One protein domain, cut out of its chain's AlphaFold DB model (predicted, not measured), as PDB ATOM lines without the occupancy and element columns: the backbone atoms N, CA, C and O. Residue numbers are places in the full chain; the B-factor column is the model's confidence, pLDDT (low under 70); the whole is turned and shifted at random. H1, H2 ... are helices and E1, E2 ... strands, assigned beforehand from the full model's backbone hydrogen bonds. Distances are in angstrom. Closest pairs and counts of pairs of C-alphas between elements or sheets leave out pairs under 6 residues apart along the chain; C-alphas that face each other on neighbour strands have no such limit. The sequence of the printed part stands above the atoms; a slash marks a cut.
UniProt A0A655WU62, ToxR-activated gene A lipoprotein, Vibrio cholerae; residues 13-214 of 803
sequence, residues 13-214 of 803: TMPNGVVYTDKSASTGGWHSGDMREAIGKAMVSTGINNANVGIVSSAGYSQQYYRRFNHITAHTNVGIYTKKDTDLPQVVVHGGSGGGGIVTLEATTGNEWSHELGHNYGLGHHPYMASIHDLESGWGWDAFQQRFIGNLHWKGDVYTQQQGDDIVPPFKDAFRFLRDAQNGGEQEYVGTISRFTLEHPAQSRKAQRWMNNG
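Overview. This is residues 13 to 214 of the 803 residues of the protein "ToxR-activated gene A lipoprotein" of Vibrio cholerae (UniProt A0A655WU62). With little regular structure, the domain sets a small mixed sheet, in order E2, E6, E5, between helices H1 and H2, with hairpin E3 and E4 running on from it; beyond H2, a loop-rich part holds two small hairpins and H3. The 202 printed residues, 78 in named elements, run H1, E1 to E6, H2, E7 to E10, H3, mixed helices and strands. The whole is only just compact, close to loose, with radius of gyration of the C-alphas 19.8 A and spans 62 by 43 by 33 A.

Arrangement. E6, residues 102 to 104, is parallel to E2, residues 73 to 75, with N 75 and O 103 2.8 A apart. E6 forms an antiparallel hairpin with E5, residues 97 to 99, with N 104 and O 97 2.8 A apart. H1, residues 34 to 51, and H2, residues 110 to 120, on opposite faces, make three layers with the sheet; closest C-alphas are Ser 45 and Thr 73, 5.5 A, and Asn 120 and Gly 99, 4.1 A. H3, residues 201 to 213, is close to H2 but not clearly touching, C-alphas of Ala 207 and Gly 118 7.5 A apart. O i to N i+4 pairs within hydrogen-bond range are 10 of 14 in H1, 6 of 7 in H2, 8 of 9 in H3.

Along the chain. H1, 22.8 A long, begins at C-alpha 34 (190.140, 156.893, 137.047). E1, residues 57 to 59, pairs with no named strand. Hairpins join E3, 77 to 82, and E4, 89 to 94; E7, 140 to 142, and E8, 147 to 149; E9, 161 to 163, and E10, 166 to 168. H3 ends at C-alpha 213 (196.243, 188.742, 143.747).

Size, cuts and confidence. The printed part has no cut, and no printed residue is under 70 in pLDDT. Long links join E1 to E2, H2 to E7, E8 to E9 and E10 to H3.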
ATOM      1  N   THR A  13     199.354 154.271 130.962       98.44
ATOM      2  CA  THR A  13     199.981 153.873 132.225       98.44
ATOM      3  C   THR A  13     199.551 154.826 133.332       98.44
ATOM      4  O   THR A  13     199.835 156.027 133.300       98.44
ATOM      5  N   MET A  14     198.857 154.279 134.320       98.25
ATOM      6  CA  MET A  14     198.355 154.977 135.495       98.25
ATOM      7  C   MET A  14     199.459 155.120 136.559       98.25
ATOM      8  O   MET A  14     200.342 154.265 136.640       98.25
ATOM      9  N   PRO A  15     199.403 156.134 137.446       98.12
ATOM     10  CA  PRO A  15     200.398 156.292 138.512       98.12
ATOM     11  C   PRO A  15     200.496 155.113 139.490       98.12
ATOM     12  O   PRO A  15     201.524 154.924 140.125       98.12
ATOM     13  N   ASN A  16     199.450 154.296 139.618       96.69
ATOM     14  CA  ASN A  16     199.470 153.075 140.428       96.69
ATOM     15  C   ASN A  16     200.085 151.853 139.709       96.69
ATOM     16  O   ASN A  16     199.978 150.744 140.225       96.69
ATOM     17  N   GLY A  17     200.654 152.027 138.511       96.50
ATOM     18  CA  GLY A  17     201.292 150.965 137.726       96.50
ATOM     19  C   GLY A  17     200.354 150.164 136.814       96.50
ATOM     20  O   GLY A  17     200.827 149.328 136.046       96.50
ATOM     21  N   VAL A  18     199.039 150.414 136.844       97.81
ATOM     22  CA  VAL A  18     198.093 149.767 135.919       97.81
ATOM     23  C   VAL A  18     198.285 150.315 134.506       97.81
ATOM     24  O   VAL A  18     198.333 151.527 134.313       97.81
ATOM     25  N   VAL A  19     198.339 149.429 133.509       98.31
ATOM     26  CA  VAL A  19     198.463 149.796 132.091       98.31
ATOM     27  C   VAL A  19     197.195 149.398 131.343       98.31
ATOM     28  O   VAL A  19     196.856 148.217 131.272       98.31
ATOM     29  N   TYR A  20     196.502 150.378 130.768       98.38
ATOM     30  CA  TYR A  20     195.332 150.164 129.920       98.38
ATOM     31  C   TYR A  20     195.702 150.268 128.438       98.38
ATOM     32  O   TYR A  20     196.361 151.221 128.025       98.38
ATOM     33  N   THR A  21     195.247 149.302 127.638       97.19
ATOM     34  CA  THR A  21     195.465 149.241 126.177       97.19
ATOM     35  C   THR A  21     194.168 149.168 125.362       97.19
ATOM     36  O   THR A  21     194.215 149.228 124.138       97.19
ATOM     37  N   ASP A  22     193.018 149.030 126.026       95.75
ATOM     38  CA  ASP A  22     191.688 148.938 125.401       95.75
ATOM     39  C   ASP A  22     190.682 149.825 126.151       95.75
ATOM     40  O   ASP A  22     190.190 150.825 125.629       95.75
ATOM     41  N   LYS A  23     190.444 149.518 127.431       97.06
ATOM     42  CA  LYS A  23     189.548 150.278 128.312       97.06
ATOM     43  C   LYS A  23     190.054 150.297 129.753       97.06
ATOM     44  O   LYS A  23     190.766 149.388 130.180       97.06
ATOM     45  N   SER A  24     189.617 151.291 130.519       97.88
ATOM     46  CA  SER A  24     189.784 151.298 131.974       97.88
ATOM     47  C   SER A  24     188.981 150.171 132.633       97.88
ATOM     48  O   SER A  24     187.848 149.875 132.238       97.88
ATOM     49  N   ALA A  25     189.549 149.570 133.682       95.19
ATOM     50  CA  ALA A  25     188.861 148.594 134.529       95.19
ATOM     51  C   ALA A  25     187.767 149.240 135.402       95.19
ATOM     52  O   ALA A  25     186.899 148.546 135.928       95.19
ATOM     53  N   SER A  26     187.793 150.567 135.556       96.38
ATOM     54  CA  SER A  26     186.771 151.321 136.278       96.38
ATOM     55  C   SER A  26     185.606 151.736 135.372       96.38
ATOM     56  O   SER A  26     185.672 151.666 134.141       96.38
ATOM     57  N   THR A  27     184.524 152.207 135.991       97.62
ATOM     58  CA  THR A  27     183.443 152.919 135.299       97.62
ATOM     59  C   THR A  27     183.763 154.409 135.202       97.62
ATOM     60  O   THR A  27     184.250 154.996 136.170       97.62
ATOM     61  N   GLY A  28     183.399 155.040 134.087       96.38
ATOM     62  CA  GLY A  28     183.484 156.490 133.905       96.38
ATOM     63  C   GLY A  28     182.117 157.172 133.946       96.38
ATOM     64  O   GLY A  28     181.072 156.529 133.843       96.38
ATOM     65  N   GLY A  29     182.131 158.495 134.059       97.31
ATOM     66  CA  GLY A  29     180.951 159.336 133.919       97.31
ATOM     67  C   GLY A  29     181.314 160.781 133.597       97.31
ATOM     68  O   GLY A  29     182.485 161.127 133.424       97.31
ATOM     69  N   TRP A  30     180.295 161.639 133.566       97.62
ATOM     70  CA  TRP A  30     180.486 163.056 133.262       97.62
ATOM     71  C   TRP A  30     181.428 163.748 134.255       97.62
ATOM     72  O   TRP A  30     182.221 164.570 133.822       97.62
ATOM     73  N   HIS A  31     181.439 163.329 135.532       96.44
ATOM     74  CA  HIS A  31     182.336 163.825 136.594       96.44
ATOM     75  C   HIS A  31     183.194 162.734 137.264       96.44
ATOM     76  O   HIS A  31     183.715 162.943 138.357       96.44
ATOM     77  N   SER A  32     183.303 161.540 136.679       97.25
ATOM     78  CA  SER A  32     183.970 160.402 137.326       97.25
ATOM     79  C   SER A  32     184.777 159.559 136.341       97.25
ATOM     80  O   SER A  32     184.586 159.638 135.127       97.25
ATOM     81  N   GLY A  33     185.681 158.744 136.882       97.62
ATOM     82  CA  GLY A  33     186.547 157.839 136.128       97.62
ATOM     83  C   GLY A  33     188.008 157.996 136.537       97.62
ATOM     84  O   GLY A  33     188.491 159.109 136.734       97.62
ATOM     85  N   ASP A  34     188.729 156.885 136.644       98.00
ATOM     86  CA  ASP A  34     190.140 156.893 137.047       98.00
ATOM     87  C   ASP A  34     191.033 157.674 136.064       98.00
ATOM     88  O   ASP A  34     191.800 158.536 136.490       98.00
ATOM     89  N   MET A  35     190.887 157.457 134.751       98.31
ATOM     90  CA  MET A  35     191.670 158.177 133.736       98.31
ATOM     91  C   MET A  35     191.320 159.672 133.676       98.31
ATOM     92  O   MET A  35     192.185 160.492 133.373       98.31
ATOM     93  N   ARG A  36     190.087 160.070 134.021       98.25
ATOM     94  CA  ARG A  36     189.702 161.485 134.108       98.25
ATOM     95  C   ARG A  36     190.568 162.202 135.139       98.25
ATOM     96  O   ARG A  36     191.148 163.242 134.838       98.25
ATOM     97  N   GLU A  37     190.661 161.633 136.338       97.75
ATOM     98  CA  GLU A  37     191.386 162.228 137.461       97.75
ATOM     99  C   GLU A  37     192.906 162.121 137.301       97.75
ATOM    100  O   GLU A  37     193.621 163.110 137.476       97.75
ATOM    101  N   ALA A  38     193.406 160.940 136.939       97.94
ATOM    102  CA  ALA A  38     194.840 160.676 136.865       97.94
ATOM    103  C   ALA A  38     195.488 161.256 135.604       97.94
ATOM    104  O   ALA A  38     196.597 161.782 135.655       97.94
ATOM    105  N   ILE A  39     194.801 161.164 134.464       98.19
ATOM    106  CA  ILE A  39     195.392 161.475 133.162       98.19
ATOM    107  C   ILE A  39     194.930 162.847 132.689       98.19
ATOM    108  O   ILE A  39     195.753 163.746 132.566       98.19
ATOM    109  N   GLY A  40     193.626 163.061 132.493       97.94
ATOM    110  CA  GLY A  40     193.119 164.344 131.981       97.94
ATOM    111  C   GLY A  40     193.432 165.529 132.904       97.94
ATOM    112  O   GLY A  40     193.921 166.576 132.467       97.94
ATOM    113  N   LYS A  41     193.194 165.355 134.209       98.56
ATOM    114  CA  LYS A  41     193.440 166.396 135.216       98.56
ATOM    115  C   LYS A  41     194.896 166.408 135.685       98.56
ATOM    116  O   LYS A  41     195.605 167.369 135.391       98.56
ATOM    117  N   ALA A  42     195.352 165.363 136.382       98.25
ATOM    118  CA  ALA A  42     196.685 165.369 136.985       98.25
ATOM    119  C   ALA A  42     197.815 165.340 135.937       98.25
ATOM    120  O   ALA A  42     198.677 166.218 135.965       98.25
ATOM    121  N   MET A  43     197.845 164.381 135.012       98.19
ATOM    122  CA  MET A  43     198.954 164.274 134.053       98.19
ATOM    123  C   MET A  43     198.948 165.414 133.022       98.19
ATOM    124  O   MET A  43     199.943 166.125 132.919       98.19
ATOM    125  N   VAL A  44     197.838 165.645 132.313       98.31
ATOM    126  CA  VAL A  44     197.778 166.628 131.216       98.31
ATOM    127  C   VAL A  44     197.644 168.053 131.741       98.31
ATOM    128  O   VAL A  44     198.543 168.861 131.540       98.31
ATOM    129  N   SER A  45     196.552 168.386 132.435       98.31
ATOM    130  CA  SER A  45     196.274 169.790 132.789       98.31
ATOM    131  C   SER A  45     197.268 170.347 133.796       98.31
ATOM    132  O   SER A  45     197.875 171.392 133.576       98.31
ATOM    133  N   THR A  46     197.474 169.633 134.906       98.25
ATOM    134  CA  THR A  46     198.471 170.046 135.895       98.25
ATOM    135  C   THR A  46     199.890 169.886 135.349       98.25
ATOM    136  O   THR A  46     200.745 170.680 135.718       98.25
ATOM    137  N   GLY A  47     200.158 168.925 134.457       98.25
ATOM    138  CA  GLY A  47     201.458 168.815 133.789       98.25
ATOM    139  C   GLY A  47     201.779 170.036 132.931       98.25
ATOM    140  O   GLY A  47     202.822 170.652 133.129       98.25
ATOM    141  N   ILE A  48     200.855 170.460 132.065       98.44
ATOM    142  CA  ILE A  48     200.988 171.695 131.275       98.44
ATOM    143  C   ILE A  48     201.167 172.907 132.199       98.44
ATOM    144  O   ILE A  48     202.074 173.716 131.982       98.44
ATOM    145  N   ASN A  49     200.364 173.013 133.265       98.00
ATOM    146  CA  ASN A  49     200.513 174.090 134.245       98.00
ATOM    147  C   ASN A  49     201.913 174.088 134.884       98.00
ATOM    148  O   ASN A  49     202.544 175.139 134.976       98.00
ATOM    149  N   ASN A  50     202.396 172.919 135.315       98.06
ATOM    150  CA  ASN A  50     203.678 172.745 135.995       98.06
ATOM    151  C   ASN A  50     204.871 173.044 135.081       98.06
ATOM    152  O   ASN A  50     205.797 173.738 135.505       98.06
ATOM    153  N   ALA A  51     204.827 172.585 133.828       98.12
ATOM    154  CA  ALA A  51     205.845 172.885 132.827       98.12
ATOM    155  C   ALA A  51     205.954 174.401 132.583       98.12
ATOM    156  O   ALA A  51     207.053 174.951 132.552       98.12
ATOM    157  N   ASN A  52     204.816 175.105 132.529       97.62
ATOM    158  CA  ASN A  52     204.774 176.560 132.353       97.62
ATOM    159  C   ASN A  52     205.208 177.369 133.586       97.62
ATOM    160  O   ASN A  52     205.336 178.590 133.479       97.62
ATOM    161  N   VAL A  53     205.465 176.715 134.724       96.12
ATOM    162  CA  VAL A  53     206.046 177.333 135.929       96.12
ATOM    163  C   VAL A  53     207.407 176.739 136.317       96.12
ATOM    164  O   VAL A  53     207.885 177.011 137.419       96.12
ATOM    165  N   GLY A  54     208.023 175.927 135.451       95.69
ATOM    166  CA  GLY A  54     209.376 175.395 135.644       95.69
ATOM    167  C   GLY A  54     209.486 174.256 136.662       95.69
ATOM    168  O   GLY A  54     210.542 174.069 137.259       95.69
ATOM    169  N   ILE A  55     208.408 173.512 136.922       96.88
ATOM    170  CA  ILE A  55     208.459 172.297 137.748       96.88
ATOM    171  C   ILE A  55     208.560 171.105 136.800       96.88
ATOM    172  O   ILE A  55     207.657 170.908 135.997       96.88
ATOM    173  N   VAL A  56     209.618 170.294 136.907       97.50
ATOM    174  CA  VAL A  56     209.887 169.194 135.954       97.50
ATOM    175  C   VAL A  56     209.283 167.844 136.350       97.50
ATOM    176  O   VAL A  56     209.048 167.001 135.489       97.50
ATOM    177  N   SER A  57     209.000 167.619 137.640       97.50
ATOM    178  CA  SER A  57     208.335 166.397 138.115       97.50
ATOM    179  C   SER A  57     207.520 166.608 139.393       97.50
ATOM    180  O   SER A  57     207.756 167.560 140.135       97.50
ATOM    181  N   SER A  58     206.550 165.727 139.640       98.00
ATOM    182  CA  SER A  58     205.737 165.679 140.866       98.00
ATOM    183  C   SER A  58     205.112 164.285 141.059       98.00
ATOM    184  O   SER A  58     205.345 163.392 140.244       98.00
ATOM    185  N   ALA A  59     204.344 164.060 142.132       98.19
ATOM    186  CA  ALA A  59     203.613 162.801 142.331       98.19
ATOM    187  C   ALA A  59     202.534 162.602 141.246       98.19
ATOM    188  O   ALA A  59     201.912 163.578 140.809       98.19
ATOM    189  N   GLY A  60     202.313 161.364 140.793       98.00
ATOM    190  CA  GLY A  60     201.517 161.084 139.596       98.00
ATOM    191  C   GLY A  60     200.044 161.497 139.688       98.00
ATOM    192  O   GLY A  60     199.531 162.121 138.759       98.00
ATOM    193  N   TYR A  61     199.376 161.250 140.816       98.19
ATOM    194  CA  TYR A  61     197.995 161.673 141.084       98.19
ATOM    195  C   TYR A  61     197.881 163.129 141.556       98.19
ATOM    196  O   TYR A  61     196.767 163.630 141.724       98.19
ATOM    197  N   SER A  62     198.995 163.841 141.766       97.62
ATOM    198  CA  SER A  62     198.953 165.216 142.268       97.62
ATOM    199  C   SER A  62     198.217 166.141 141.299       97.62
ATOM    200  O   SER A  62     198.597 166.281 140.138       97.62
ATOM    201  N   GLN A  63     197.198 166.836 141.796       96.88
ATOM    202  CA  GLN A  63     196.521 167.938 141.099       96.88
ATOM    203  C   GLN A  63     196.895 169.293 141.723       96.88
ATOM    204  O   GLN A  63     196.148 170.264 141.619       96.88
ATOM    205  N   GLN A  64     198.037 169.357 142.420       95.12
ATOM    206  CA  GLN A  64     198.466 170.555 143.136       95.12
ATOM    207  C   GLN A  64     198.645 171.738 142.181       95.12
ATOM    208  O   GLN A  64     199.383 171.665 141.198       95.12
ATOM    209  N   TYR A  65     198.017 172.863 142.522       91.88
ATOM    210  CA  TYR A  65     198.125 174.101 141.764       91.88
ATOM    211  C   TYR A  65     199.189 175.017 142.368       91.88
ATOM    212  O   TYR A  65     198.941 175.713 143.351       91.88
ATOM    213  N   TYR A  66     200.383 175.040 141.773       88.56
ATOM    214  CA  TYR A  66     201.508 175.850 142.261       88.56
ATOM    215  C   TYR A  66     201.411 177.349 141.929       88.56
ATOM    216  O   TYR A  66     202.317 178.083 142.306       88.56
ATOM    217  N   ARG A  67     200.347 177.788 141.231       88.75
ATOM    218  CA  ARG A  67     199.982 179.175 140.857       88.75
ATOM    219  C   ARG A  67     201.112 180.214 140.968       88.75
ATOM    220  O   ARG A  67     200.979 181.217 141.666       88.75
ATOM    221  N   ARG A  68     202.219 179.992 140.255       90.06
ATOM    222  CA  ARG A  68     203.349 180.935 140.243       90.06
ATOM    223  C   ARG A  68     203.057 182.171 139.391       90.06
ATOM    224  O   ARG A  68     203.655 183.213 139.591       90.06
ATOM    225  N   PHE A  69     202.088 182.066 138.485       93.44
ATOM    226  CA  PHE A  69     201.405 183.179 137.833       93.44
ATOM    227  C   PHE A  69     199.959 182.766 137.518       93.44
ATOM    228  O   PHE A  69     199.572 181.607 137.713       93.44
ATOM    229  N   ASN A  70     199.141 183.710 137.056       91.94
ATOM    230  CA  ASN A  70     197.774 183.432 136.619       91.94
ATOM    231  C   ASN A  70     197.763 182.552 135.363       91.94
ATOM    232  O   ASN A  70     197.952 183.034 134.249       91.94
ATOM    233  N   HIS A  71     197.509 181.259 135.552       93.62
ATOM    234  CA  HIS A  71     197.494 180.272 134.478       93.62
ATOM    235  C   HIS A  71     196.455 179.187 134.738       93.62
ATOM    236  O   HIS A  71     196.358 178.680 135.856       93.62
ATOM    237  N   ILE A  72     195.673 178.846 133.718       96.94
ATOM    238  CA  ILE A  72     194.612 177.841 133.780       96.94
ATOM    239  C   ILE A  72     194.682 177.031 132.486       96.94
ATOM    240  O   ILE A  72     194.727 177.618 131.405       96.94
ATOM    241  N   THR A  73     194.637 175.706 132.603       97.56
ATOM    242  CA  THR A  73     194.532 174.788 131.466       97.56
ATOM    243  C   THR A  73     193.103 174.269 131.357       97.56
ATOM    244  O   THR A  73     192.590 173.626 132.274       97.56
ATOM    245  N   ALA A  74     192.463 174.551 130.223       97.81
ATOM    246  CA  ALA A  74     191.167 173.995 129.861       97.81
ATOM    247  C   ALA A  74     191.346 172.821 128.892       97.81
ATOM    248  O   ALA A  74     192.185 172.889 127.996       97.81
ATOM    249  N   HIS A  75     190.558 171.760 129.054       97.75
ATOM    250  CA  HIS A  75     190.586 170.596 128.174       97.75
ATOM    251  C   HIS A  75     189.194 170.007 127.946       97.75
ATOM    252  O   HIS A  75     188.319 170.060 128.810       97.75
ATOM    253  N   THR A  76     189.043 169.346 126.803       97.88
ATOM    254  CA  THR A  76     187.996 168.351 126.551       97.88
ATOM    255  C   THR A  76     188.609 166.964 126.686       97.88
ATOM    256  O   THR A  76     189.683 166.723 126.133       97.88
ATOM    257  N   ASN A  77     187.963 166.053 127.409       96.19
ATOM    258  CA  ASN A  77     188.517 164.724 127.673       96.19
ATOM    259  C   ASN A  77     187.486 163.631 127.365       96.19
ATOM    260  O   ASN A  77     186.313 163.748 127.717       96.19
ATOM    261  N   VAL A  78     187.931 162.561 126.710       98.12
ATOM    262  CA  VAL A  78     187.109 161.405 126.349       98.12
ATOM    263  C   VAL A  78     187.910 160.146 126.647       98.12
ATOM    264  O   VAL A  78     189.052 160.024 126.209       98.12
ATOM    265  N   GLY A  79     187.311 159.209 127.378       97.94
ATOM    266  CA  GLY A  79     187.950 157.946 127.744       97.94
ATOM    267  C   GLY A  79     187.079 156.735 127.432       97.94
ATOM    268  O   GLY A  79     185.854 156.837 127.337       97.94
ATOM    269  N   ILE A  80     187.716 155.571 127.295       98.38
ATOM    270  CA  ILE A  80     187.036 154.279 127.155       98.38
ATOM    271  C   ILE A  80     187.072 153.566 128.507       98.38
ATOM    272  O   ILE A  80     188.136 153.270 129.047       98.38
ATOM    273  N   TYR A  81     185.897 153.293 129.062       98.50
ATOM    274  CA  TYR A  81     185.712 152.699 130.385       98.50
ATOM    275  C   TYR A  81     184.977 151.371 130.302       98.50
ATOM    276  O   TYR A  81     184.355 151.048 129.290       98.50
ATOM    277  N   THR A  82     184.992 150.615 131.393       98.19
ATOM    278  CA  THR A  82     184.116 149.455 131.530       98.19
ATOM    279  C   THR A  82     182.689 149.921 131.801       98.19
ATOM    280  O   THR A  82     182.422 150.677 132.738       98.19
ATOM    281  N   LYS A  83     181.751 149.479 130.963       96.75
ATOM    282  CA  LYS A  83     180.325 149.748 131.136       96.75
ATOM    283  C   LYS A  83     179.822 149.048 132.397       96.75
ATOM    284  O   LYS A  83     180.037 147.849 132.571       96.75
ATOM    285  N   LYS A  84     179.100 149.791 133.238       94.44
ATOM    286  CA  LYS A  84     178.578 149.320 134.528       94.44
ATOM    287  C   LYS A  84     177.885 147.951 134.419       94.44
ATOM    288  O   LYS A  84     177.070 147.743 133.522       94.44
ATOM    289  N   ASP A  85     178.212 147.060 135.357       94.12
ATOM    290  CA  ASP A  85     177.681 145.694 135.493       94.12
ATOM    291  C   ASP A  85     177.933 144.780 134.271       94.12
ATOM    292  O   ASP A  85     177.267 143.761 134.095       94.12
ATOM    293  N   THR A  86     178.900 145.127 133.414       93.94
ATOM    294  CA  THR A  86     179.299 144.337 132.239       93.94
ATOM    295  C   THR A  86     180.815 144.384 132.037       93.94
ATOM    296  O   THR A  86     181.498 145.171 132.679       93.94
ATOM    297  N   ASP A  87     181.332 143.597 131.092       93.50
ATOM    298  CA  ASP A  87     182.718 143.702 130.613       93.50
ATOM    299  C   ASP A  87     182.806 144.388 129.232       93.50
ATOM    300  O   ASP A  87     183.787 144.261 128.506       93.50
ATOM    301  N   LEU A  88     181.782 145.142 128.826       96.75
ATOM    302  CA  LEU A  88     181.791 145.844 127.539       96.75
ATOM    303  C   LEU A  88     182.448 147.229 127.660       96.75
ATOM    304  O   LEU A  88     182.328 147.861 128.713       96.75
ATOM    305  N   PRO A  89     183.118 147.730 126.608       97.50
ATOM    306  CA  PRO A  89     183.637 149.093 126.588       97.50
ATOM    307  C   PRO A  89     182.506 150.126 126.468       97.50
ATOM    308  O   PRO A  89     181.474 149.892 125.833       97.50
ATOM    309  N   GLN A  90     182.720 151.300 127.056       97.38
ATOM    310  CA  GLN A  90     181.867 152.477 126.944       97.38
ATOM    311  C   GLN A  90     182.735 153.714 126.733       97.38
ATOM    312  O   GLN A  90     183.583 154.030 127.564       97.38
ATOM    313  N   VAL A  91     182.478 154.442 125.648       98.31
ATOM    314  CA  VAL A  91     183.037 155.782 125.452       98.31
ATOM    315  C   VAL A  91     182.320 156.744 126.394       98.31
ATOM    316  O   VAL A  91     181.088 156.794 126.420       98.31
ATOM    317  N   VAL A  92     183.090 157.492 127.172       98.38
ATOM    318  CA  VAL A  92     182.595 158.483 128.125       98.38
ATOM    319  C   VAL A  92     183.216 159.828 127.789       98.38
ATOM    320  O   VAL A  92     184.438 159.955 127.749       98.38
ATOM    321  N   VAL A  93     182.362 160.828 127.579       98.44
ATOM    322  CA  VAL A  93     182.761 162.234 127.485       98.44
ATOM    323  C   VAL A  93     182.729 162.841 128.887       98.44
ATOM    324  O   VAL A  93     181.802 162.609 129.666       98.44
ATOM    325  N   HIS A  94     183.778 163.577 129.223       98.50
ATOM    326  CA  HIS A  94     183.988 164.188 130.526       98.50
ATOM    327  C   HIS A  94     183.729 165.694 130.453       98.50
ATOM    328  O   HIS A  94     184.230 166.346 129.545       98.50
ATOM    329  N   GLY A  95     183.033 166.255 131.446       97.81
ATOM    330  CA  GLY A  95     182.793 167.697 131.535       97.81
ATOM    331  C   GLY A  95     182.463 168.162 132.951       97.81
ATOM    332  O   GLY A  95     182.693 167.430 133.925       97.81
ATOM    333  N   GLY A  96     181.968 169.391 133.060       96.62
ATOM    334  CA  GLY A  96     181.365 169.951 134.265       96.62
ATOM    335  C   GLY A  96     182.253 169.940 135.514       96.62
ATOM    336  O   GLY A  96     181.785 169.614 136.603       96.62
ATOM    337  N   SER A  97     183.562 170.167 135.384       97.00
ATOM    338  CA  SER A  97     184.367 170.457 136.580       97.00
ATOM    339  C   SER A  97     185.485 171.452 136.315       97.00
ATOM    340  O   SER A  97     186.195 171.319 135.320       97.00
ATOM    341  N   GLY A  98     185.759 172.330 137.271       95.75
ATOM    342  CA  GLY A  98     186.918 173.212 137.251       95.75
ATOM    343  C   GLY A  98     187.444 173.560 138.641       95.75
ATOM    344  O   GLY A  98     186.887 173.164 139.664       95.75
ATOM    345  N   GLY A  99     188.553 174.295 138.669       95.88
ATOM    346  CA  GLY A  99     189.276 174.699 139.875       95.88
ATOM    347  C   GLY A  99     190.746 174.271 139.840       95.88
ATOM    348  O   GLY A  99     191.137 173.402 139.066       95.88
ATOM    349  N   GLY A 100     191.590 174.892 140.669       94.50
ATOM    350  CA  GLY A 100     193.002 174.496 140.797       94.50
ATOM    351  C   GLY A 100     193.831 174.634 139.510       94.50
ATOM    352  O   GLY A 100     194.745 173.850 139.271       94.50
ATOM    353  N   GLY A 101     193.501 175.600 138.653       96.69
ATOM    354  CA  GLY A 101     194.144 175.784 137.353       96.69
ATOM    355  C   GLY A 101     193.666 174.806 136.277       96.69
ATOM    356  O   GLY A 101     194.343 174.679 135.260       96.69
ATOM    357  N   ILE A 102     192.548 174.106 136.486       98.38
ATOM    358  CA  ILE A 102     192.006 173.091 135.574       98.38
ATOM    359  C   ILE A 102     190.569 173.457 135.191       98.38
ATOM    360  O   ILE A 102     189.800 173.947 136.024       98.38
ATOM    361  N   VAL A 103     190.196 173.202 133.937       98.31
ATOM    362  CA  VAL A 103     188.809 173.252 133.452       98.31
ATOM    363  C   VAL A 103     188.561 172.027 132.570       98.31
ATOM    364  O   VAL A 103     189.227 171.858 131.553       98.31
ATOM    365  N   THR A 104     187.628 171.163 132.959       98.44
ATOM    366  CA  THR A 104     187.234 169.951 132.227       98.44
ATOM    367  C   THR A 104     185.858 170.175 131.627       98.44
ATOM    368  O   THR A 104     184.888 170.326 132.369       98.44
ATOM    369  N   LEU A 105     185.789 170.189 130.297       98.31
ATOM    370  CA  LEU A 105     184.631 170.656 129.543       98.31
ATOM    371  C   LEU A 105     184.130 169.599 128.558       98.31
ATOM    372  O   LEU A 105     184.924 168.971 127.858       98.31
ATOM    373  N   GLU A 106     182.811 169.490 128.440       97.31
ATOM    374  CA  GLU A 106     182.131 168.916 127.281       97.31
ATOM    375  C   GLU A 106     181.677 170.039 126.336       97.31
ATOM    376  O   GLU A 106     182.090 170.082 125.175       97.31
ATOM    377  N   ALA A 107     180.898 171.000 126.839       96.06
ATOM    378  CA  ALA A 107     180.581 172.232 126.134       96.06
ATOM    379  C   ALA A 107     181.648 173.301 126.416       96.06
ATOM    380  O   ALA A 107     181.861 173.743 127.543       96.06
ATOM    381  N   THR A 108     182.309 173.773 125.358       95.19
ATOM    382  CA  THR A 108     183.367 174.798 125.443       95.19
ATOM    383  C   THR A 108     182.835 176.235 125.368       95.19
ATOM    384  O   THR A 108     183.603 177.187 125.245       95.19
ATOM    385  N   THR A 109     181.518 176.396 125.394       94.94
ATOM    386  CA  THR A 109     180.775 177.656 125.315       94.94
ATOM    387  C   THR A 109     179.527 177.554 126.195       94.94
ATOM    388  O   THR A 109     179.237 176.508 126.779       94.94
ATOM    389  N   GLY A 110     178.794 178.653 126.345       94.62
ATOM    390  CA  GLY A 110     177.622 178.720 127.209       94.62
ATOM    391  C   GLY A 110     177.987 178.642 128.689       94.62
ATOM    392  O   GLY A 110     179.072 179.061 129.106       94.62
ATOM    393  N   ASN A 111     177.052 178.123 129.488       96.62
ATOM    394  CA  ASN A 111     177.201 178.139 130.934       96.62
ATOM    395  C   ASN A 111     178.266 177.182 131.464       96.62
ATOM    396  O   ASN A 111     178.856 177.511 132.479       96.62
ATOM    397  N   GLU A 112     178.533 176.042 130.820       97.19
ATOM    398  CA  GLU A 112     179.565 175.116 131.313       97.19
ATOM    399  C   GLU A 112     180.934 175.804 131.338       97.19
ATOM    400  O   GLU A 112     181.572 175.864 132.384       97.19
ATOM    401  N   TRP A 113     181.327 176.456 130.238       96.88
ATOM    402  CA  TRP A 113     182.557 177.250 130.203       96.88
ATOM    403  C   TRP A 113     182.613 178.286 131.333       96.88
ATOM    404  O   TRP A 113     183.573 178.314 132.101       96.88
ATOM    405  N   SER A 114     181.585 179.136 131.448       97.06
ATOM    406  CA  SER A 114     181.541 180.195 132.466       97.06
ATOM    407  C   SER A 114     181.546 179.634 133.892       97.06
ATOM    408  O   SER A 114     182.199 180.188 134.775       97.06
ATOM    409  N   HIS A 115     180.838 178.529 134.125       98.19
ATOM    410  CA  HIS A 115     180.710 177.891 135.429       98.19
ATOM    411  C   HIS A 115     182.036 177.275 135.881       98.19
ATOM    412  O   HIS A 115     182.549 177.622 136.948       98.19
ATOM    413  N   GLU A 116     182.626 176.425 135.039       97.88
ATOM    414  CA  GLU A 116     183.840 175.684 135.383       97.88
ATOM    415  C   GLU A 116     185.075 176.588 135.431       97.88
ATOM    416  O   GLU A 116     185.952 176.428 136.289       97.88
ATOM    417  N   LEU A 117     185.140 177.601 134.564       97.56
ATOM    418  CA  LEU A 117     186.172 178.627 134.667       97.56
ATOM    419  C   LEU A 117     186.014 179.429 135.968       97.56
ATOM    420  O   LEU A 117     187.007 179.682 136.651       97.56
ATOM    421  N   GLY A 118     184.778 179.745 136.362       97.69
ATOM    422  CA  GLY A 118     184.459 180.444 137.605       97.69
ATOM    423  C   GLY A 118     185.010 179.764 138.864       97.69
ATOM    424  O   GLY A 118     185.525 180.442 139.758       97.69
ATOM    425  N   HIS A 119     185.019 178.431 138.926       98.00
ATOM    426  CA  HIS A 119     185.623 177.704 140.050       98.00
ATOM    427  C   HIS A 119     187.110 178.016 140.257       98.00
ATOM    428  O   HIS A 119     187.580 178.079 141.396       98.00
ATOM    429  N   ASN A 120     187.854 178.303 139.186       97.06
ATOM    430  CA  ASN A 120     189.255 178.708 139.300       97.06
ATOM    431  C   ASN A 120     189.418 180.062 139.993       97.06
ATOM    432  O   ASN A 120     190.423 180.282 140.668       97.06
ATOM    433  N   TYR A 121     188.418 180.934 139.887       96.56
ATOM    434  CA  TYR A 121     188.393 182.248 140.524       96.56
ATOM    435  C   TYR A 121     187.926 182.209 141.988       96.56
ATOM    436  O   TYR A 121     187.807 183.254 142.631       96.56
ATOM    437  N   GLY A 122     187.680 181.012 142.536       94.88
ATOM    438  CA  GLY A 122     187.139 180.828 143.882       94.88
ATOM    439  C   GLY A 122     185.636 181.101 143.968       94.88
ATOM    440  O   GLY A 122     185.136 181.436 145.045       94.88
ATOM    441  N   LEU A 123     184.917 181.003 142.846       97.06
ATOM    442  CA  LEU A 123     183.459 181.060 142.840       97.06
ATOM    443  C   LEU A 123     182.896 179.688 143.237       97.06
ATOM    444  O   LEU A 123     183.390 178.651 142.796       97.06
ATOM    445  N   GLY A 124     181.886 179.694 144.104       95.25
ATOM    446  CA  GLY A 124     181.166 178.494 144.534       95.25
ATOM    447  C   GLY A 124     179.730 178.512 144.024       95.25
ATOM    448  O   GLY A 124     179.237 179.564 143.613       95.25
ATOM    449  N   HIS A 125     179.060 177.361 144.089       96.69
ATOM    450  CA  HIS A 125     177.673 177.208 143.644       96.69
ATOM    451  C   HIS A 125     176.698 178.044 144.468       96.69
ATOM    452  O   HIS A 125     176.886 178.222 145.672       96.69
ATOM    453  N   HIS A 126     175.633 178.503 143.808       95.31
ATOM    454  CA  HIS A 126     174.508 179.221 144.414       95.31
ATOM    455  C   HIS A 126     174.954 180.365 145.343       95.31
ATOM    456  O   HIS A 126     174.647 180.360 146.541       95.31
ATOM    457  N   PRO A 127     175.726 181.342 144.831       94.25
ATOM    458  CA  PRO A 127     176.244 182.415 145.660       94.25
ATOM    459  C   PRO A 127     175.096 183.233 146.272       94.25
ATOM    460  O   PRO A 127     174.228 183.741 145.562       94.25
ATOM    461  N   TYR A 128     175.114 183.376 147.597       90.38
ATOM    462  CA  TYR A 128     174.116 184.137 148.354       90.38
ATOM    463  C   TYR A 128     174.016 185.592 147.864       90.38
ATOM    464  O   TYR A 128     175.054 186.255 147.744       90.38
ATOM    465  N   MET A 129     172.797 186.081 147.596       88.88
ATOM    466  CA  MET A 129     172.507 187.437 147.090       88.88
ATOM    467  C   MET A 129     173.209 187.779 145.766       88.88
ATOM    468  O   MET A 129     173.501 188.939 145.472       88.88
ATOM    469  N   ALA A 130     173.581 186.762 144.993       93.94
ATOM    470  CA  ALA A 130     174.287 186.919 143.725       93.94
ATOM    471  C   ALA A 130     173.982 185.785 142.739       93.94
ATOM    472  O   ALA A 130     174.684 185.643 141.744       93.94
ATOM    473  N   SER A 131     172.983 184.952 143.032       95.81
ATOM    474  CA  SER A 131     172.608 183.806 142.198       95.81
ATOM    475  C   SER A 131     171.698 184.201 141.032       95.81
ATOM    476  O   SER A 131     171.614 183.495 140.023       95.81
ATOM    477  N   ILE A 132     170.993 185.320 141.175       96.50
ATOM    478  CA  ILE A 132     170.034 185.850 140.211       96.50
ATOM    479  C   ILE A 132     170.366 187.329 139.999       96.50
ATOM    480  O   ILE A 132     170.656 188.042 140.954       96.50
ATOM    481  N   HIS A 133     170.349 187.785 138.747       96.19
ATOM    482  CA  HIS A 133     170.440 189.207 138.425       96.19
ATOM    483  C   HIS A 133     169.145 189.940 138.787       96.19
ATOM    484  O   HIS A 133     168.064 189.368 138.751       96.19
ATOM    485  N   ASP A 134     169.238 191.234 139.060       94.94
ATOM    486  CA  ASP A 134     168.097 192.103 139.340       94.94
ATOM    487  C   ASP A 134     168.278 193.505 138.719       94.94
ATOM    488  O   ASP A 134     169.186 193.747 137.914       94.94
ATOM    489  N   LEU A 135     167.407 194.445 139.100       94.19
ATOM    490  CA  LEU A 135     167.456 195.846 138.670       94.19
ATOM    491  C   LEU A 135     168.755 196.579 139.052       94.19
ATOM    492  O   LEU A 135     169.081 197.584 138.420       94.19
ATOM    493  N   GLU A 136     169.487 196.101 140.058       92.12
ATOM    494  CA  GLU A 136     170.703 196.724 140.591       92.12
ATOM    495  C   GLU A 136     171.986 196.066 140.052       92.12
ATOM    496  O   GLU A 136     173.059 196.671 140.068       92.12
ATOM    497  N   SER A 137     171.879 194.857 139.493       91.50
ATOM    498  CA  SER A 137     173.003 194.051 138.994       91.50
ATOM    499  C   SER A 137     173.674 194.545 137.695       91.50
ATOM    500  O   SER A 137     174.613 193.915 137.218       91.50
ATOM    501  N   GLY A 138     173.255 195.678 137.120       89.56
ATOM    502  CA  GLY A 138     173.896 196.285 135.944       89.56
ATOM    503  C   GLY A 138     173.899 195.415 134.673       89.56
ATOM    504  O   GLY A 138     173.432 194.278 134.651       89.56
ATOM    505  N   TRP A 139     174.395 195.978 133.569       93.38
ATOM    506  CA  TRP A 139     174.499 195.305 132.266       93.38
ATOM    507  C   TRP A 139     175.967 195.091 131.889       93.38
ATOM    508  O   TRP A 139     176.827 195.906 132.227       93.38
ATOM    509  N   GLY A 140     176.250 194.011 131.160       91.75
ATOM    510  CA  GLY A 140     177.564 193.781 130.571       91.75
ATOM    511  C   GLY A 140     177.850 194.754 129.425       91.75
ATOM    512  O   GLY A 140     176.942 195.378 128.873       91.75
ATOM    513  N   TRP A 141     179.118 194.859 129.036       91.06
ATOM    514  CA  TRP A 141     179.561 195.713 127.937       91.06
ATOM    515  C   TRP A 141     180.542 194.960 127.047       91.06
ATOM    516  O   TRP A 141     181.602 194.540 127.505       91.06
ATOM    517  N   ASP A 142     180.200 194.816 125.770       87.69
ATOM    518  CA  ASP A 142     181.147 194.354 124.765       87.69
ATOM    519  C   ASP A 142     181.846 195.575 124.161       87.69
ATOM    520  O   ASP A 142     181.261 196.329 123.380       87.69
ATOM    521  N   ALA A 143     183.106 195.782 124.536       82.25
ATOM    522  CA  ALA A 143     183.894 196.918 124.075       82.25
ATOM    523  C   ALA A 143     184.338 196.794 122.611       82.25
ATOM    524  O   ALA A 143     184.582 197.817 121.970       82.25
ATOM    525  N   PHE A 144     184.398 195.586 122.046       81.00
ATOM    526  CA  PHE A 144     184.601 195.449 120.610       81.00
ATOM    527  C   PHE A 144     183.309 195.789 119.879       81.00
ATOM    528  O   PHE A 144     183.353 196.590 118.946       81.00
ATOM    529  N   GLN A 145     182.177 195.227 120.324       78.94
ATOM    530  CA  GLN A 145     180.840 195.380 119.741       78.94
ATOM    531  C   GLN A 145     180.171 196.737 120.009       78.94
ATOM    532  O   GLN A 145     179.241 197.101 119.292       78.94
ATOM    533  N   GLN A 146     180.691 197.507 120.970       79.81
ATOM    534  CA  GLN A 146     180.124 198.765 121.473       79.81
ATOM    535  C   GLN A 146     178.636 198.623 121.821       79.81
ATOM    536  O   GLN A 146     177.802 199.468 121.495       79.81
ATOM    537  N   ARG A 147     178.284 197.496 122.444       84.38
ATOM    538  CA  ARG A 147     176.902 197.138 122.759       84.38
ATOM    539  C   ARG A 147     176.803 196.612 124.176       84.38
ATOM    540  O   ARG A 147     177.662 195.867 124.648       84.38
ATOM    541  N   PHE A 148     175.710 196.977 124.835       90.44
ATOM    542  CA  PHE A 148     175.378 196.397 126.121       90.44
ATOM    543  C   PHE A 148     174.906 194.951 125.972       90.44
ATOM    544  O   PHE A 148     174.188 194.600 125.034       90.44
ATOM    545  N   ILE A 149     175.269 194.137 126.956       91.50
ATOM    546  CA  ILE A 149     174.771 192.783 127.158       91.50
ATOM    547  C   ILE A 149     173.798 192.858 128.333       91.50
ATOM    548  O   ILE A 149     174.207 192.957 129.490       91.50
ATOM    549  N   GLY A 150     172.504 192.888 128.019       92.25
ATOM    550  CA  GLY A 150     171.463 193.051 129.029       92.25
ATOM    551  C   GLY A 150     171.352 191.857 129.973       92.25
ATOM    552  O   GLY A 150     171.519 190.714 129.556       92.25
ATOM    553  N   ASN A 151     171.004 192.131 131.228       94.56
ATOM    554  CA  ASN A 151     170.772 191.131 132.274       94.56
ATOM    555  C   ASN A 151     169.336 190.562 132.281       94.56
ATOM    556  O   ASN A 151     168.860 190.072 133.306       94.56
ATOM    557  N   LEU A 152     168.654 190.613 131.135       94.00
ATOM    558  CA  LEU A 152     167.290 190.129 130.931       94.00
ATOM    559  C   LEU A 152     167.273 188.987 129.920       94.00
ATOM    560  O   LEU A 152     168.011 189.001 128.934       94.00
ATOM    561  N   HIS A 153     166.381 188.024 130.130       93.19
ATOM    562  CA  HIS A 153     166.177 186.936 129.189       93.19
ATOM    563  C   HIS A 153     165.157 187.328 128.109       93.19
ATOM    564  O   HIS A 153     163.950 187.191 128.292       93.19
ATOM    565  N   TRP A 154     165.645 187.775 126.949       89.50
ATOM    566  CA  TRP A 154     164.829 188.397 125.891       89.50
ATOM    567  C   TRP A 154     163.806 187.480 125.203       89.50
ATOM    568  O   TRP A 154     162.866 187.973 124.589       89.50
ATOM    569  N   LYS A 155     164.002 186.157 125.265       87.12
ATOM    570  CA  LYS A 155     163.181 185.154 124.552       87.12
ATOM    571  C   LYS A 155     162.578 184.077 125.459       87.12
ATOM    572  O   LYS A 155     162.131 183.049 124.967       87.12
ATOM    573  N   GLY A 156     162.691 184.247 126.771       86.12
ATOM    574  CA  GLY A 156     162.390 183.190 127.737       86.12
ATOM    575  C   GLY A 156     161.062 183.429 128.415       86.12
ATOM    576  O   GLY A 156     160.542 184.542 128.380       86.12
ATOM    577  N   ASP A 157     160.560 182.390 129.073       91.88
ATOM    578  CA  ASP A 157     159.338 182.496 129.857       91.88
ATOM    579  C   ASP A 157     159.474 183.550 130.960       91.88
ATOM    580  O   ASP A 157     160.531 183.728 131.575       91.88
ATOM    581  N   VAL A 158     158.372 184.249 131.209       95.81
ATOM    582  CA  VAL A 158     158.289 185.325 132.193       95.81
ATOM    583  C   VAL A 158     157.777 184.749 133.508       95.81
ATOM    584  O   VAL A 158     156.615 184.365 133.612       95.81
ATOM    585  N   TYR A 159     158.643 184.684 134.518       96.06
ATOM    586  CA  TYR A 159     158.291 184.217 135.859       96.06
ATOM    587  C   TYR A 159     159.216 184.827 136.921       96.06
ATOM    588  O   TYR A 159     160.348 185.221 136.622       96.06
ATOM    589  N   THR A 160     158.730 184.910 138.162       96.62
ATOM    590  CA  THR A 160     159.538 185.311 139.324       96.62
ATOM    591  C   THR A 160     160.610 184.266 139.579       96.62
ATOM    592  O   THR A 160     160.294 183.102 139.826       96.62
ATOM    593  N   GLN A 161     161.873 184.677 139.536       94.94
ATOM    594  CA  GLN A 161     162.978 183.791 139.866       94.94
ATOM    595  C   GLN A 161     163.154 183.704 141.377       94.94
ATOM    596  O   GLN A 161     163.045 184.711 142.074       94.94
ATOM    597  N   GLN A 162     163.451 182.502 141.862       94.50
ATOM    598  CA  GLN A 162     163.747 182.268 143.265       94.50
ATOM    599  C   GLN A 162     164.935 181.317 143.415       94.50
ATOM    600  O   GLN A 162     164.925 180.229 142.842       94.50
ATOM    601  N   GLN A 163     165.932 181.714 144.206       93.44
ATOM    602  CA  GLN A 163     167.053 180.868 144.613       93.44
ATOM    603  C   GLN A 163     167.338 181.101 146.098       93.44
ATOM    604  O   GLN A 163     167.875 182.134 146.483       93.44
ATOM    605  N   GLY A 164     166.984 180.132 146.943       88.75
ATOM    606  CA  GLY A 164     167.013 180.339 148.393       88.75
ATOM    607  C   GLY A 164     166.119 181.519 148.790       88.75
ATOM    608  O   GLY A 164     164.924 181.514 148.478       88.75
ATOM    609  N   ASP A 165     166.722 182.516 149.437       87.50
ATOM    610  CA  ASP A 165     166.056 183.748 149.879       87.50
ATOM    611  C   ASP A 165     166.031 184.850 148.799       87.50
ATOM    612  O   ASP A 165     165.318 185.843 148.953       87.50
ATOM    613  N   ASP A 166     166.755 184.673 147.685       88.62
ATOM    614  CA  ASP A 166     166.746 185.613 146.561       88.62
ATOM    615  C   ASP A 166     165.433 185.433 145.785       88.62
ATOM    616  O   ASP A 166     165.257 184.420 145.108       88.62
ATOM    617  N   ILE A 167     164.510 186.397 145.868       93.81
ATOM    618  CA  ILE A 167     163.248 186.417 145.109       93.81
ATOM    619  C   ILE A 167     163.242 187.648 144.204       93.81
ATOM    620  O   ILE A 167     163.126 188.776 144.681       93.81
ATOM    621  N   VAL A 168     163.323 187.432 142.890       96.06
ATOM    622  CA  VAL A 168     163.409 188.510 141.898       96.06
ATOM    623  C   VAL A 168     162.220 188.437 140.933       96.06
ATOM    624  O   VAL A 168     162.158 187.524 140.098       96.06
ATOM    625  N   PRO A 169     161.252 189.371 141.021       96.50
ATOM    626  CA  PRO A 169     160.138 189.424 140.084       96.50
ATOM    627  C   PRO A 169     160.611 189.824 138.675       96.50
ATOM    628  O   PRO A 169     161.659 190.461 138.528       96.50
ATOM    629  N   PRO A 170     159.845 189.490 137.621       96.75
ATOM    630  CA  PRO A 170     160.170 189.914 136.268       96.75
ATOM    631  C   PRO A 170     160.248 191.437 136.135       96.75
ATOM    632  O   PRO A 170     159.469 192.185 136.726       96.75
ATOM    633  N   PHE A 171     161.140 191.909 135.272       96.50
ATOM    634  CA  PHE A 171     161.173 193.301 134.866       96.50
ATOM    635  C   PHE A 171     159.911 193.651 134.072       96.50
ATOM    636  O   PHE A 171     159.692 193.132 132.972       96.50
ATOM    637  N   LYS A 172     159.103 194.559 134.634       94.38
ATOM    638  CA  LYS A 172     157.860 195.077 134.033       94.38
ATOM    639  C   LYS A 172     156.886 193.979 133.585       94.38
ATOM    640  O   LYS A 172     156.227 194.148 132.564       94.38
ATOM    641  N   ASP A 173     156.856 192.849 134.293       92.19
ATOM    642  CA  ASP A 173     156.023 191.688 133.948       92.19
ATOM    643  C   ASP A 173     156.235 191.171 132.508       92.19
ATOM    644  O   ASP A 173     155.360 190.525 131.937       92.19
ATOM    645  N   ALA A 174     157.400 191.460 131.908       94.56
ATOM    646  CA  ALA A 174     157.679 191.193 130.496       94.56
ATOM    647  C   ALA A 174     158.963 190.386 130.262       94.56
ATOM    648  O   ALA A 174     159.052 189.668 129.271       94.56
ATOM    649  N   PHE A 175     159.953 190.486 131.154       95.38
ATOM    650  CA  PHE A 175     161.215 189.754 131.029       95.38
ATOM    651  C   PHE A 175     161.701 189.285 132.393       95.38
ATOM    652  O   PHE A 175     161.794 190.083 133.324       95.38
ATOM    653  N   ARG A 176     162.075 188.013 132.522       95.50
ATOM    654  CA  ARG A 176     162.827 187.570 133.702       95.50
ATOM    655  C   ARG A 176     164.285 188.032 133.613       95.50
ATOM    656  O   ARG A 176     164.827 188.177 132.516       95.50
ATOM    657  N   PHE A 177     164.929 188.210 134.759       96.12
ATOM    658  CA  PHE A 177     166.373 188.438 134.818       96.12
ATOM    659  C   PHE A 177     167.168 187.166 134.481       96.12
ATOM    660  O   PHE A 177     166.604 186.071 134.425       96.12
ATOM    661  N   LEU A 178     168.471 187.302 134.227       95.19
ATOM    662  CA  LEU A 178     169.387 186.169 134.039       95.19
ATOM    663  C   LEU A 178     169.812 185.557 135.379       95.19
ATOM    664  O   LEU A 178     169.702 186.181 136.434       95.19
ATOM    665  N   ARG A 179     170.320 184.327 135.333       95.56
ATOM    666  CA  ARG A 179     170.996 183.671 136.461       95.56
ATOM    667  C   ARG A 179     172.510 183.795 136.325       95.56
ATOM    668  O   ARG A 179     173.024 183.801 135.208       95.56
ATOM    669  N   ASP A 180     173.195 183.858 137.462       96.50
ATOM    670  CA  ASP A 180     174.658 183.812 137.518       96.50
ATOM    671  C   ASP A 180     175.194 182.476 136.981       96.50
ATOM    672  O   ASP A 180     174.520 181.442 137.057       96.50
ATOM    673  N   ALA A 181     176.435 182.475 136.483       96.38
ATOM    674  CA  ALA A 181     177.075 181.269 135.964       96.38
ATOM    675  C   ALA A 181     177.102 180.120 136.987       96.38
ATOM    676  O   ALA A 181     176.896 178.959 136.623       96.38
ATOM    677  N   GLN A 182     177.256 180.442 138.274       97.38
ATOM    678  CA  GLN A 182     177.280 179.501 139.395       97.38
ATOM    679  C   GLN A 182     175.887 179.077 139.891       97.38
ATOM    680  O   GLN A 182     175.778 178.363 140.888       97.38
ATOM    681  N   ASN A 183     174.818 179.493 139.207       96.56
ATOM    682  CA  ASN A 183     173.430 179.155 139.524       96.56
ATOM    683  C   ASN A 183     172.664 178.629 138.293       96.56
ATOM    684  O   ASN A 183     171.496 178.952 138.072       96.56
ATOM    685  N   GLY A 184     173.337 177.833 137.458       93.62
ATOM    686  CA  GLY A 184     172.738 177.292 136.237       93.62
ATOM    687  C   GLY A 184     172.354 178.394 135.253       93.62
ATOM    688  O   GLY A 184     171.213 178.428 134.790       93.62
ATOM    689  N   GLY A 185     173.289 179.312 134.998       92.44
ATOM    690  CA  GLY A 185     173.144 180.402 134.043       92.44
ATOM    691  C   GLY A 185     172.733 179.955 132.641       92.44
ATOM    692  O   GLY A 185     172.542 178.776 132.342       92.44
ATOM    693  N   GLU A 186     172.511 180.929 131.771       89.69
ATOM    694  CA  GLU A 186     171.750 180.675 130.551       89.69
ATOM    695  C   GLU A 186     172.554 180.019 129.415       89.69
ATOM    696  O   GLU A 186     173.784 179.977 129.412       89.69
ATOM    697  N   GLN A 187     171.829 179.512 128.413       85.12
ATOM    698  CA  GLN A 187     172.418 179.008 127.172       85.12
ATOM    699  C   GLN A 187     173.059 180.139 126.348       85.12
ATOM    700  O   GLN A 187     172.874 181.327 126.615       85.12
ATOM    701  N   GLU A 188     173.814 179.771 125.315       87.81
ATOM    702  CA  GLU A 188     174.387 180.740 124.380       87.81
ATOM    703  C   GLU A 188     173.306 181.623 123.743       87.81
ATOM    704  O   GLU A 188     172.185 181.179 123.497       87.81
ATOM    705  N   TYR A 189     173.661 182.869 123.416       83.69
ATOM    706  CA  TYR A 189     172.796 183.763 122.642       83.69
ATOM    707  C   TYR A 189     171.432 184.078 123.279       83.69
ATOM    708  O   TYR A 189     170.429 184.248 122.578       83.69
ATOM    709  N   VAL A 190     171.384 184.265 124.604       80.19
ATOM    710  CA  VAL A 190     170.222 184.930 125.226       80.19
ATOM    711  C   VAL A 190     170.005 186.331 124.639       80.19
ATOM    712  O   VAL A 190     168.865 186.769 124.493       80.19
ATOM    713  N   GLY A 191     171.088 186.998 124.224       76.75
ATOM    714  CA  GLY A 191     171.083 188.155 123.320       76.75
ATOM    715  C   GLY A 191     171.694 187.826 121.949       76.75
ATOM    716  O   GLY A 191     171.769 186.673 121.542       76.75
ATOM    717  N   THR A 192     172.173 188.836 121.221       72.94
ATOM    718  CA  THR A 192     172.729 188.645 119.865       72.94
ATOM    719  C   THR A 192     174.250 188.480 119.813       72.94
ATOM    720  O   THR A 192     174.788 188.232 118.739       72.94
ATOM    721  N   ILE A 193     174.950 188.640 120.945       79.62
ATOM    722  CA  ILE A 193     176.412 188.822 120.967       79.62
ATOM    723  C   ILE A 193     177.129 187.720 121.754       79.62
ATOM    724  O   ILE A 193     177.966 187.016 121.197       79.62
ATOM    725  N   SER A 194     176.819 187.571 123.047       87.69
ATOM    726  CA  SER A 194     177.592 186.695 123.934       87.69
ATOM    727  C   SER A 194     177.247 185.216 123.749       87.69
ATOM    728  O   SER A 194     176.077 184.826 123.791       87.69
ATOM    729  N   ARG A 195     178.294 184.392 123.635       92.44
ATOM    730  CA  ARG A 195     178.235 182.926 123.758       92.44
ATOM    731  C   ARG A 195     178.470 182.435 125.185       92.44
ATOM    732  O   ARG A 195     178.515 181.239 125.407       92.44
ATOM    733  N   PHE A 196     178.667 183.332 126.140       94.06
ATOM    734  CA  PHE A 196     178.988 182.991 127.523       94.06
ATOM    735  C   PHE A 196     177.977 183.620 128.472       94.06
ATOM    736  O   PHE A 196     177.407 184.678 128.172       94.06
ATOM    737  N   THR A 197     177.777 182.977 129.620       94.56
ATOM    738  CA  THR A 197     176.879 183.476 130.659       94.56
ATOM    739  C   THR A 197     177.393 184.796 131.217       94.56
ATOM    740  O   THR A 197     178.580 184.931 131.522       94.56
ATOM    741  N   LEU A 198     176.488 185.764 131.372       93.94
ATOM    742  CA  LEU A 198     176.777 187.004 132.079       93.94
ATOM    743  C   LEU A 198     176.922 186.701 133.577       93.94
ATOM    744  O   LEU A 198     175.980 186.216 134.194       93.94
ATOM    745  N   GLU A 199     178.092 186.972 134.151       93.81
ATOM    746  CA  GLU A 199     178.291 186.837 135.596       93.81
ATOM    747  C   GLU A 199     177.619 187.969 136.375       93.81
ATOM    748  O   GLU A 199     177.605 189.131 135.950       93.81
ATOM    749  N   HIS A 200     177.145 187.649 137.577       95.88
ATOM    750  CA  HIS A 200     176.665 188.646 138.516       95.88
ATOM    751  C   HIS A 200     177.825 189.554 138.968       95.88
ATOM    752  O   HIS A 200     178.902 189.045 139.299       95.88
ATOM    753  N   PRO A 201     177.647 190.887 139.104       94.88
ATOM    754  CA  PRO A 201     178.745 191.795 139.462       94.88
ATOM    755  C   PRO A 201     179.479 191.427 140.753       94.88
ATOM    756  O   PRO A 201     180.678 191.675 140.894       94.88
ATOM    757  N   ALA A 202     178.768 190.833 141.718       94.31
ATOM    758  CA  ALA A 202     179.379 190.344 142.951       94.31
ATOM    759  C   ALA A 202     180.388 189.208 142.695       94.31
ATOM    760  O   ALA A 202     181.433 189.179 143.348       94.31
ATOM    761  N   GLN A 203     180.110 188.310 141.741       95.75
ATOM    762  CA  GLN A 203     181.052 187.268 141.322       95.75
ATOM    763  C   GLN A 203     182.182 187.857 140.469       95.75
ATOM    764  O   GLN A 203     183.347 187.602 140.771       95.75
ATOM    765  N   SER A 204     181.885 188.771 139.537       94.69
ATOM    766  CA  SER A 204     182.928 189.426 138.731       94.69
ATOM    767  C   SER A 204     183.943 190.195 139.588       94.69
ATOM    768  O   SER A 204     185.135 190.218 139.287       94.69
ATOM    769  N   ARG A 205     183.520 190.774 140.724       94.25
ATOM    770  CA  ARG A 205     184.440 191.370 141.714       94.25
ATOM    771  C   ARG A 205     185.360 190.341 142.375       94.25
ATOM    772  O   ARG A 205     186.502 190.676 142.689       94.25
ATOM    773  N   LYS A 206     184.897 189.112 142.616       96.00
ATOM    774  CA  LYS A 206     185.755 188.026 143.118       96.00
ATOM    775  C   LYS A 206     186.751 187.590 142.044       96.00
ATOM    776  O   LYS A 206     187.933 187.489 142.361       96.00
ATOM    777  N   ALA A 207     186.311 187.450 140.793       95.81
ATOM    778  CA  ALA A 207     187.195 187.161 139.665       95.81
ATOM    779  C   ALA A 207     188.278 188.239 139.485       95.81
ATOM    780  O   ALA A 207     189.464 187.923 139.405       95.81
ATOM    781  N   GLN A 208     187.910 189.522 139.558       94.44
ATOM    782  CA  GLN A 208     188.868 190.631 139.525       94.44
ATOM    783  C   GLN A 208     189.890 190.553 140.671       94.44
ATOM    784  O   GLN A 208     191.089 190.714 140.449       94.44
ATOM    785  N   ARG A 209     189.444 190.279 141.906       94.12
ATOM    786  CA  ARG A 209     190.357 190.095 143.051       94.12
ATOM    787  C   ARG A 209     191.290 188.910 142.844       94.12
ATOM    788  O   ARG A 209     192.467 189.010 143.172       94.12
ATOM    789  N   TRP A 210     190.780 187.806 142.298       94.62
ATOM    790  CA  TRP A 210     191.602 186.655 141.957       94.62
ATOM    791  C   TRP A 210     192.706 187.060 140.979       94.62
ATOM    792  O   TRP A 210     193.868 186.804 141.283       94.62
ATOM    793  N   MET A 211     192.376 187.761 139.887       92.38
ATOM    794  CA  MET A 211     193.362 188.227 138.901       92.38
ATOM    795  C   MET A 211     194.417 189.149 139.528       92.38
ATOM    796  O   MET A 211     195.608 188.954 139.297       92.38
ATOM    797  N   ASN A 212     193.995 190.098 140.370       92.19
ATOM    798  CA  ASN A 212     194.888 191.072 141.006       92.19
ATOM    799  C   ASN A 212     195.855 190.445 142.023       92.19
ATOM    800  O   ASN A 212     196.964 190.942 142.198       92.19
ATOM    801  N   ASN A 213     195.442 189.370 142.697       90.25
ATOM    802  CA  ASN A 213     196.243 188.742 143.747       90.25
ATOM    803  C   ASN A 213     197.332 187.799 143.208       90.25
ATOM    804  O   ASN A 213     198.246 187.464 143.956       90.25
ATOM    805  N   GLY A 214     197.252 187.353 141.951       90.38
ATOM    806  CA  GLY A 214     198.279 186.507 141.335       90.38
ATOM    807  C   GLY A 214     199.404 187.310 140.681       90.38
ATOM    808  O   GLY A 214     199.233 188.485 140.354       90.38
TER     809      GLY A 214